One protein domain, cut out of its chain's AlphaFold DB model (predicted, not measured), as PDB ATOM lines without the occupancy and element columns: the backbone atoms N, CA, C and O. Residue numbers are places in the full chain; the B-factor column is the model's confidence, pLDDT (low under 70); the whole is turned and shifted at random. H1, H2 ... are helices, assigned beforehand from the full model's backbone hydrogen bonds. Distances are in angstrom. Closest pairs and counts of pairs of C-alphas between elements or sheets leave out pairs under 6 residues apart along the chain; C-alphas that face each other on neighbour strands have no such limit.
ATOM      1  N   ALA A   2      -1.779 -34.945  38.300       92.88
ATOM      2  CA  ALA A   2      -1.529 -35.560  39.614       92.88
ATOM      3  C   ALA A   2      -0.513 -36.722  39.589       92.88
ATOM      4  O   ALA A   2       0.412 -36.738  40.386       92.88
ATOM      5  N   LEU A   3      -0.617 -37.648  38.626       93.12
ATOM      6  CA  LEU A   3       0.348 -38.754  38.505       93.12
ATOM      7  C   LEU A   3       1.775 -38.283  38.196       93.12
ATOM      8  O   LEU A   3       2.736 -38.913  38.618       93.12
ATOM      9  N   TYR A   4       1.924 -37.174  37.467       92.94
ATOM     10  CA  TYR A   4       3.240 -36.587  37.231       92.94
ATOM     11  C   TYR A   4       3.805 -36.005  38.533       92.94
ATOM     12  O   TYR A   4       4.945 -36.303  38.866       92.94
ATOM     13  N   LEU A   5       2.986 -35.271  39.299       94.56
ATOM     14  CA  LEU A   5       3.365 -34.746  40.616       94.56
ATOM     15  C   LEU A   5       3.821 -35.860  41.562       94.56
ATOM     16  O   LEU A   5       4.906 -35.760  42.112       94.56
ATOM     17  N   LEU A   6       3.033 -36.932  41.701       92.81
ATOM     18  CA  LEU A   6       3.384 -38.077  42.554       92.81
ATOM     19  C   LEU A   6       4.708 -38.726  42.148       92.81
ATOM     20  O   LEU A   6       5.411 -39.279  42.983       92.81
ATOM     21  N   LYS A   7       5.047 -38.666  40.859       90.75
ATOM     22  CA  LYS A   7       6.277 -39.244  40.331       90.75
ATOM     23  C   LYS A   7       7.506 -38.363  40.548       90.75
ATOM     24  O   LYS A   7       8.607 -38.887  40.675       90.75
ATOM     25  N   THR A   8       7.355 -37.044  40.470       91.94
ATOM     26  CA  THR A   8       8.485 -36.102  40.534       91.94
ATOM     27  C   THR A   8       8.620 -35.407  41.882       91.94
ATOM     28  O   THR A   8       9.614 -34.722  42.091       91.94
ATOM     29  N   ASP A   9       7.615 -35.538  42.747       92.81
ATOM     30  CA  ASP A   9       7.502 -34.903  44.064       92.81
ATOM     31  C   ASP A   9       7.772 -33.385  44.035       92.81
ATOM     32  O   ASP A   9       8.394 -32.790  44.909       92.81
ATOM     33  N   THR A  10       7.338 -32.733  42.950       93.81
ATOM     34  CA  THR A  10       7.532 -31.294  42.743       93.81
ATOM     35  C   THR A  10       6.413 -30.687  41.911       93.81
ATOM     36  O   THR A  10       6.018 -31.217  40.868       93.81
ATOM     37  N   VAL A  11       5.911 -29.534  42.360       94.75
ATOM     38  CA  VAL A  11       4.834 -28.792  41.687       94.75
ATOM     39  C   VAL A  11       5.332 -27.998  40.479       94.75
ATOM     40  O   VAL A  11       4.570 -27.753  39.546       94.75
ATOM     41  N   TRP A  12       6.620 -27.644  40.448       95.81
ATOM     42  CA  TRP A  12       7.193 -26.796  39.400       95.81
ATOM     43  C   TRP A  12       7.055 -27.410  38.007       95.81
ATOM     44  O   TRP A  12       6.709 -26.707  37.061       95.81
ATOM     45  N   GLY A  13       7.244 -28.727  37.880       93.81
ATOM     46  CA  GLY A  13       7.068 -29.417  36.602       93.81
ATOM     47  C   GLY A  13       5.614 -29.405  36.121       93.81
ATOM     48  O   GLY A  13       5.356 -29.161  34.944       93.81
ATOM     49  N   VAL A  14       4.650 -29.580  37.033       95.12
ATOM     50  CA  VAL A  14       3.218 -29.480  36.708       95.12
ATOM     51  C   VAL A  14       2.854 -28.066  36.266       95.12
ATOM     52  O   VAL A  14       2.202 -27.905  35.235       95.12
ATOM     53  N   ALA A  15       3.300 -27.056  37.014       96.00
ATOM     54  CA  ALA A  15       3.056 -25.656  36.693       96.00
ATOM     55  C   ALA A  15       3.661 -25.278  35.333       96.00
ATOM     56  O   ALA A  15       2.992 -24.644  34.522       96.00
ATOM     57  N   GLY A  16       4.887 -25.728  35.049       96.44
ATOM     58  CA  GLY A  16       5.555 -25.488  33.772       96.44
ATOM     59  C   GLY A  16       4.827 -26.123  32.588       96.44
ATOM     60  O   GLY A  16       4.569 -25.443  31.598       96.44
ATOM     61  N   ILE A  17       4.439 -27.400  32.690       95.56
ATOM     62  CA  ILE A  17       3.704 -28.098  31.619       95.56
ATOM     63  C   ILE A  17       2.341 -27.441  31.380       95.56
ATOM     64  O   ILE A  17       1.965 -27.197  30.234       95.56
ATOM     65  N   HIS A  18       1.604 -27.140  32.451       95.81
ATOM     66  CA  HIS A  18       0.283 -26.525  32.342       95.81
ATOM     67  C   HIS A  18       0.363 -25.099  31.778       95.81
ATOM     68  O   HIS A  18      -0.374 -24.757  30.855       95.81
ATOM     69  N   GLY A  19       1.320 -24.300  32.256       95.81
ATOM     70  CA  GLY A  19       1.578 -22.958  31.741       95.81
ATOM     71  C   GLY A  19       2.008 -22.966  30.273       95.81
ATOM     72  O   GLY A  19       1.496 -22.171  29.491       95.81
ATOM     73  N   ALA A  20       2.881 -23.893  29.865       96.31
ATOM     74  CA  ALA A  20       3.292 -24.039  28.469       96.31
ATOM     75  C   ALA A  20       2.114 -24.410  27.552       96.31
ATOM     76  O   ALA A  20       2.002 -23.873  26.450       96.31
ATOM     77  N   TRP A  21       1.214 -25.282  28.016       95.56
ATOM     78  CA  TRP A  21      -0.005 -25.644  27.295       95.56
ATOM     79  C   TRP A  21      -0.924 -24.432  27.087       95.56
ATOM     80  O   TRP A  21      -1.247 -24.096  25.949       95.56
ATOM     81  N   ASN A  22      -1.250 -23.704  28.157       95.12
ATOM     82  CA  ASN A  22      -2.067 -22.490  28.079       95.12
ATOM     83  C   ASN A  22      -1.408 -21.387  27.240       95.12
ATOM     84  O   ASN A  22      -2.085 -20.692  26.482       95.12
ATOM     85  N   PHE A  23      -0.083 -21.241  27.326       94.69
ATOM     86  CA  PHE A  23       0.662 -20.301  26.497       94.69
ATOM     87  C   PHE A  23       0.542 -20.650  25.010       94.69
ATOM     88  O   PHE A  23       0.224 -19.773  24.207       94.69
ATOM     89  N   ALA A  24       0.740 -21.920  24.645       94.81
ATOM     90  CA  ALA A  24       0.593 -22.372  23.265       94.81
ATOM     91  C   ALA A  24      -0.836 -22.141  22.749       94.81
ATOM     92  O   ALA A  24      -1.024 -21.604  21.662       94.81
ATOM     93  N   GLN A  25      -1.848 -22.479  23.545       94.25
ATOM     94  CA  GLN A  25      -3.242 -22.247  23.180       94.25
ATOM     95  C   GLN A  25      -3.539 -20.758  22.964       94.25
ATOM     96  O   GLN A  25      -3.923 -20.354  21.869       94.25
ATOM     97  N   GLY A  26      -3.333 -19.936  23.992       93.38
ATOM     98  CA  GLY A  26      -3.749 -18.541  23.959       93.38
ATOM     99  C   GLY A  26      -2.813 -17.650  23.149       93.38
ATOM    100  O   GLY A  26      -3.246 -16.966  22.231       93.38
ATOM    101  N   ASN A  27      -1.518 -17.656  23.466       94.12
ATOM    102  CA  ASN A  27      -0.567 -16.677  22.931       94.12
ATOM    103  C   ASN A  27      -0.028 -17.076  21.555       94.12
ATOM    104  O   ASN A  27       0.246 -16.205  20.733       94.12
ATOM    105  N   LEU A  28       0.130 -18.377  21.283       93.62
ATOM    106  CA  LEU A  28       0.639 -18.834  19.989       93.62
ATOM    107  C   LEU A  28      -0.490 -19.019  18.972       93.62
ATOM    108  O   LEU A  28      -0.413 -18.451  17.885       93.62
ATOM    109  N   PHE A  29      -1.532 -19.779  19.319       92.81
ATOM    110  CA  PHE A  29      -2.599 -20.164  18.387       92.81
ATOM    111  C   PHE A  29      -3.893 -19.342  18.509       92.81
ATOM    112  O   PHE A  29      -4.773 -19.470  17.659       92.81
ATOM    113  N   GLY A  30      -4.037 -18.493  19.527       91.06
ATOM    114  CA  GLY A  30      -5.234 -17.663  19.675       91.06
ATOM    115  C   GLY A  30      -6.517 -18.480  19.827       91.06
ATOM    116  O   GLY A  30      -7.550 -18.112  19.269       91.06
ATOM    117  N   ILE A  31      -6.430 -19.625  20.507       92.50
ATOM    118  CA  ILE A  31      -7.577 -20.476  20.837       92.50
ATOM    119  C   ILE A  31      -7.983 -20.279  22.300       92.50
ATOM    120  O   ILE A  31      -7.178 -19.860  23.133       92.50
ATOM    121  N   LEU A  32      -9.241 -20.606  22.611       92.44
ATOM    122  CA  LEU A  32      -9.793 -20.497  23.962       92.44
ATOM    123  C   LEU A  32      -8.953 -21.295  24.975       92.44
ATOM    124  O   LEU A  32      -8.605 -22.457  24.733       92.44
ATOM    125  N   VAL A  33      -8.685 -20.674  26.123       92.38
ATOM    126  CA  VAL A  33      -8.014 -21.293  27.275       92.38
ATOM    127  C   VAL A  33      -9.051 -21.461  28.375       92.38
ATOM    128  O   VAL A  33      -9.499 -20.473  28.953       92.38
ATOM    129  N   PHE A  45      -6.854 -19.042  15.386       87.38
ATOM    130  CA  PHE A  45      -7.612 -20.164  14.847       87.38
ATOM    131  C   PHE A  45      -9.043 -20.134  15.381       87.38
ATOM    132  O   PHE A  45      -9.285 -20.283  16.575       87.38
ATOM    133  N   LEU A  46     -10.002 -19.968  14.471       84.12
ATOM    134  CA  LEU A  46     -11.427 -19.996  14.783       84.12
ATOM    135  C   LEU A  46     -12.019 -21.338  14.336       84.12
ATOM    136  O   LEU A  46     -11.901 -21.670  13.152       84.12
ATOM    137  N   PRO A  47     -12.666 -22.101  15.236       84.25
ATOM    138  CA  PRO A  47     -13.397 -23.302  14.855       84.25
ATOM    139  C   PRO A  47     -14.431 -22.981  13.772       84.25
ATOM    140  O   PRO A  47     -15.150 -21.989  13.873       84.25
ATOM    141  N   GLN A  48     -14.501 -23.814  12.738       84.06
ATOM    142  CA  GLN A  48     -15.508 -23.720  11.681       84.06
ATOM    143  C   GLN A  48     -16.368 -24.984  11.697       84.06
ATOM    144  O   GLN A  48     -15.836 -26.088  11.819       84.06
ATOM    145  N   GLY A  49     -17.683 -24.822  11.543       85.00
ATOM    146  CA  GLY A  49     -18.648 -25.926  11.582       85.00
ATOM    147  C   GLY A  49     -19.190 -26.228  12.983       85.00
ATOM    148  O   GLY A  49     -18.969 -25.474  13.924       85.00
ATOM    149  N   ASN A  50     -19.914 -27.344  13.100       84.94
ATOM    150  CA  ASN A  50     -20.658 -27.745  14.306       84.94
ATOM    151  C   ASN A  50     -19.999 -28.927  15.044       84.94
ATOM    152  O   ASN A  50     -20.645 -29.660  15.794       84.94
ATOM    153  N   GLN A  51     -18.717 -29.182  14.788       91.81
ATOM    154  CA  GLN A  51     -17.961 -30.286  15.374       91.81
ATOM    155  C   GLN A  51     -17.354 -29.881  16.723       91.81
ATOM    156  O   GLN A  51     -16.140 -29.939  16.921       91.81
ATOM    157  N   ASP A  52     -18.208 -29.511  17.674       90.88
ATOM    158  CA  ASP A  52     -17.784 -29.082  19.016       90.88
ATOM    159  C   ASP A  52     -17.053 -30.182  19.787       90.88
ATOM    160  O   ASP A  52     -16.175 -29.904  20.595       90.88
ATOM    161  N   TRP A  53     -17.332 -31.449  19.483       92.12
ATOM    162  CA  TRP A  53     -16.595 -32.585  20.039       92.12
ATOM    163  C   TRP A  53     -15.112 -32.605  19.616       92.12
ATOM    164  O   TRP A  53     -14.286 -33.217  20.298       92.12
ATOM    165  N   LEU A  54     -14.761 -31.937  18.511       92.06
ATOM    166  CA  LEU A  54     -13.396 -31.836  17.994       92.06
ATOM    167  C   LEU A  54     -12.718 -30.520  18.395       92.06
ATOM    168  O   LEU A  54     -11.545 -30.531  18.754       92.06
ATOM    169  N   SER A  55     -13.440 -29.397  18.356       91.38
ATOM    170  CA  SER A  55     -12.911 -28.089  18.776       91.38
ATOM    171  C   SER A  55     -12.924 -27.888  20.296       91.38
ATOM    172  O   SER A  55     -12.205 -27.031  20.803       91.38
ATOM    173  N   GLY A  56     -13.741 -28.667  21.009       91.12
ATOM    174  CA  GLY A  56     -14.084 -28.492  22.420       91.12
ATOM    175  C   GLY A  56     -15.071 -27.347  22.695       91.12
ATOM    176  O   GLY A  56     -15.264 -26.960  23.849       91.12
ATOM    177  N   GLY A  57     -15.710 -26.812  21.646       90.06
ATOM    178  CA  GLY A  57     -16.792 -25.831  21.737       90.06
ATOM    179  C   GLY A  57     -16.409 -24.583  22.534       90.06
ATOM    180  O   GLY A  57     -15.311 -24.043  22.391       90.06
ATOM    181  N   SER A  58     -17.305 -24.143  23.422       89.38
ATOM    182  CA  SER A  58     -17.106 -22.956  24.264       89.38
ATOM    183  C   SER A  58     -15.994 -23.097  25.303       89.38
ATOM    184  O   SER A  58     -15.621 -22.100  25.912       89.38
ATOM    185  N   PHE A  59     -15.475 -24.304  25.542       90.06
ATOM    186  CA  PHE A  59     -14.361 -24.533  26.464       90.06
ATOM    187  C   PHE A  59     -12.995 -24.417  25.761       90.06
ATOM    188  O   PHE A  59     -11.975 -24.195  26.411       90.06
ATOM    189  N   GLY A  60     -12.967 -24.522  24.428       91.88
ATOM    190  CA  GLY A  60     -11.737 -24.624  23.641       91.88
ATOM    191  C   GLY A  60     -11.199 -26.045  23.560       91.88
ATOM    192  O   GLY A  60     -11.780 -26.974  24.117       91.88
ATOM    193  N   ILE A  61     -10.044 -26.217  22.906       93.19
ATOM    194  CA  ILE A  61      -9.499 -27.540  22.549       93.19
ATOM    195  C   ILE A  61      -9.298 -28.478  23.750       93.19
ATOM    196  O   ILE A  61      -9.243 -29.696  23.581       93.19
ATOM    197  N   GLU A  62      -9.225 -27.945  24.970       93.12
ATOM    198  CA  GLU A  62      -9.168 -28.727  26.208       93.12
ATOM    199  C   GLU A  62     -10.383 -29.648  26.381       93.12
ATOM    200  O   GLU A  62     -10.237 -30.758  26.885       93.12
ATOM    201  N   GLY A  63     -11.558 -29.221  25.908       91.25
ATOM    202  CA  GLY A  63     -12.799 -29.995  25.937       91.25
ATOM    203  C   GLY A  63     -12.952 -30.977  24.773       91.25
ATOM    204  O   GLY A  63     -13.972 -31.656  24.679       91.25
ATOM    205  N   SER A  64     -11.976 -31.052  23.864       94.94
ATOM    206  CA  SER A  64     -12.061 -31.937  22.701       94.94
ATOM    207  C   SER A  64     -11.841 -33.408  23.061       94.94
ATOM    208  O   SER A  64     -11.126 -33.764  24.010       94.94
ATOM    209  N   ILE A  65     -12.385 -34.292  22.220       96.12
ATOM    210  CA  ILE A  65     -12.121 -35.731  22.315       96.12
ATOM    211  C   ILE A  65     -10.630 -36.042  22.144       96.12
ATOM    212  O   ILE A  65     -10.110 -36.944  22.797       96.12
ATOM    213  N   MET A  66      -9.922 -35.272  21.314       94.81
ATOM    214  CA  MET A  66      -8.500 -35.484  21.041       94.81
ATOM    215  C   MET A  66      -7.659 -35.213  22.287       94.81
ATOM    216  O   MET A  66      -6.842 -36.053  22.666       94.81
ATOM    217  N   THR A  67      -7.907 -34.096  22.979       95.06
ATOM    218  CA  THR A  67      -7.235 -33.798  24.253       95.06
ATOM    219  C   THR A  67      -7.555 -34.861  25.301       95.06
ATOM    220  O   THR A  67      -6.649 -35.357  25.973       95.06
ATOM    221  N   SER A  68      -8.818 -35.283  25.390       95.81
ATOM    222  CA  SER A  68      -9.247 -36.336  26.317       95.81
ATOM    223  C   SER A  68      -8.524 -37.666  26.068       95.81
ATOM    224  O   SER A  68      -8.036 -38.290  27.012       95.81
ATOM    225  N   LEU A  69      -8.389 -38.082  24.805       97.31
ATOM    226  CA  LEU A  69      -7.670 -39.301  24.425       97.31
ATOM    227  C   LEU A  69      -6.181 -39.221  24.779       97.31
ATOM    228  O   LEU A  69      -5.640 -40.160  25.365       97.31
ATOM    229  N   VAL A  70      -5.517 -38.102  24.477       96.44
ATOM    230  CA  VAL A  70      -4.096 -37.909  24.809       96.44
ATOM    231  C   VAL A  70      -3.876 -37.950  26.323       96.44
ATOM    232  O   VAL A  70      -2.966 -38.636  26.797       96.44
ATOM    233  N   LEU A  71      -4.724 -37.270  27.101       95.81
ATOM    234  CA  LEU A  71      -4.645 -37.290  28.563       95.81
ATOM    235  C   LEU A  71      -4.887 -38.692  29.129       95.81
ATOM    236  O   LEU A  71      -4.165 -39.103  30.037       95.81
ATOM    237  N   LEU A  72      -5.840 -39.446  28.575       97.25
ATOM    238  CA  LEU A  72      -6.100 -40.826  28.984       97.25
ATOM    239  C   LEU A  72      -4.880 -41.726  28.745       97.25
ATOM    240  O   LEU A  72      -4.473 -42.459  29.646       97.25
ATOM    241  N   LEU A  73      -4.252 -41.634  27.569       97.31
ATOM    242  CA  LEU A  73      -3.036 -42.390  27.255       97.31
ATOM    243  C   LEU A  73      -1.885 -42.038  28.208       97.31
ATOM    244  O   LEU A  73      -1.204 -42.934  28.710       97.31
ATOM    245  N   LEU A  74      -1.696 -40.749  28.513       95.75
ATOM    246  CA  LEU A  74      -0.690 -40.294  29.477       95.75
ATOM    247  C   LEU A  74      -0.970 -40.802  30.895       95.75
ATOM    248  O   LEU A  74      -0.036 -41.194  31.595       95.75
ATOM    249  N   ILE A  75      -2.238 -40.825  31.317       96.56
ATOM    250  CA  ILE A  75      -2.653 -41.376  32.611       96.56
ATOM    251  C   ILE A  75      -2.302 -42.861  32.685       96.56
ATOM    252  O   ILE A  75      -1.623 -43.269  33.625       96.56
ATOM    253  N   VAL A  76      -2.699 -43.655  31.686       97.06
ATOM    254  CA  VAL A  76      -2.410 -45.097  31.638       97.06
ATOM    255  C   VAL A  76      -0.902 -45.352  31.642       97.06
ATOM    256  O   VAL A  76      -0.416 -46.193  32.399       97.06
ATOM    257  N   TYR A  77      -0.137 -44.602  30.847       96.62
ATOM    258  CA  TYR A  77       1.320 -44.715  30.802       96.62
ATOM    259  C   TYR A  77       1.974 -44.422  32.161       96.62
ATOM    260  O   TYR A  77       2.761 -45.233  32.658       96.62
ATOM    261  N   LEU A  78       1.640 -43.285  32.784       95.38
ATOM    262  CA  LEU A  78       2.222 -42.888  34.069       95.38
ATOM    263  C   LEU A  78       1.784 -43.810  35.207       95.38
ATOM    264  O   LEU A  78       2.619 -44.167  36.034       95.38
ATOM    265  N   ALA A  79       0.523 -44.246  35.225       95.38
ATOM    266  CA  ALA A  79       0.019 -45.192  36.219       95.38
ATOM    267  C   ALA A  79       0.765 -46.532  36.146       95.38
ATOM    268  O   ALA A  79       1.231 -47.040  37.164       95.38
ATOM    269  N   ASN A  80       0.958 -47.072  34.937       95.25
ATOM    270  CA  ASN A  80       1.724 -48.303  34.735       95.25
ATOM    271  C   ASN A  80       3.187 -48.153  35.166       95.25
ATOM    272  O   ASN A  80       3.768 -49.088  35.717       95.25
ATOM    273  N   LYS A  81       3.793 -46.990  34.909       93.81
ATOM    274  CA  LYS A  81       5.176 -46.715  35.309       93.81
ATOM    275  C   LYS A  81       5.323 -46.634  36.829       93.81
ATOM    276  O   LYS A  81       6.184 -47.316  37.372       93.81
ATOM    277  N   LEU A  82       4.446 -45.886  37.495       93.38
ATOM    278  CA  LEU A  82       4.419 -45.764  38.955       93.38
ATOM    279  C   LEU A  82       4.174 -47.113  39.640       93.38
ATOM    280  O   LEU A  82       4.862 -47.447  40.598       93.38
ATOM    281  N   LYS A  83       3.250 -47.927  39.113       93.56
ATOM    282  CA  LYS A  83       2.994 -49.277  39.634       93.56
ATOM    283  C   LYS A  83       4.253 -50.149  39.587       93.56
ATOM    284  O   LYS A  83       4.599 -50.766  40.586       93.56
ATOM    285  N   LYS A  84       4.962 -50.160  38.453       92.06
ATOM    286  CA  LYS A  84       6.210 -50.928  38.291       92.06
ATOM    287  C   LYS A  84       7.346 -50.427  39.181       92.06
ATOM    288  O   LYS A  84       8.177 -51.224  39.592       92.06
ATOM    289  N   GLU A  85       7.430 -49.120  39.419       90.00
ATOM    290  CA  GLU A  85       8.410 -48.540  40.346       90.00
ATOM    291  C   GLU A  85       8.108 -48.981  41.787       90.00
ATOM    292  O   GLU A  85       9.021 -49.398  42.490       90.00
ATOM    293  N   ASN A  86       6.831 -49.009  42.183       88.75
ATOM    294  CA  ASN A  86       6.407 -49.469  43.507       88.75
ATOM    295  C   ASN A  86       6.598 -50.979  43.731       88.75
ATOM    296  O   ASN A  86       6.925 -51.386  44.833       88.75
ATOM    297  N   GLU A  87       6.419 -51.816  42.703       89.88
ATOM    298  CA  GLU A  87       6.682 -53.269  42.780       89.88
ATOM    299  C   GLU A  87       8.177 -53.621  42.902       89.88
ATOM    300  O   GLU A  87       8.518 -54.767  43.187       89.88
ATOM    301  N   ARG A  88       9.076 -52.667  42.628       80.94
ATOM    302  CA  ARG A  88      10.535 -52.849  42.698       80.94
ATOM    303  C   ARG A  88      11.147 -52.407  44.029       80.94
ATOM    304  O   ARG A  88      12.344 -52.629  44.210       80.94
TER     305      ARG A  88
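Overview. This is residues 2 to 33 and 45 to 88 of the 89 residues of the protein "Caax amino protease family protein" of Streptococcus pneumoniae (UniProt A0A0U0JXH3). Two long helices, H2 and H4, run side by side in opposite directions with an open gap between them; short H1 bridges the gap near the start of H2, and tiny H3 sits by the start of H4. The 76 printed residues hold four named helices, H1 to H4 in chain order, and no named strand: all helix. The whole is loose, radius of gyration of the C-alphas 15.4 A, spanning 50 by 23 by 14 A.

Along the chain. H1 is residues 2 to 8, from C-alpha 2 at (-1.529, -35.560, 39.614). H2 is residues 11 to 28, 24.2 A long. H3 is residues 52 to 55. H4 is residues 65 to 86, 31.3 A long, ending at C-alpha 86 at (6.407, -49.469, 43.507).

Arrangement. H1 and H2 touch only at the corner, the closest C-alphas being Leu 5 and Val 11, 6.2 A. H1 touches residues 75 to 82 of H4, closest C-alphas Leu 3 and Leu 78, 6.3 A, at a steep tilt of 44 degrees, the same way. H3 only just touches residues 65 to 66 of H4, with 3 pairs of C-alphas within 8 A, closest Trp 53 and Ile 65, 5.9 A. H2 and H4 are apart. In H1, H2 and H4 every O i to N i+4 pair is within hydrogen-bond range; H3 is too short for such a pair.

Size, cuts and confidence. Residues 34 to 44 are not printed; C-alphas 33 and 45 are 12.5 A apart. No printed residue is under 70 in pLDDT.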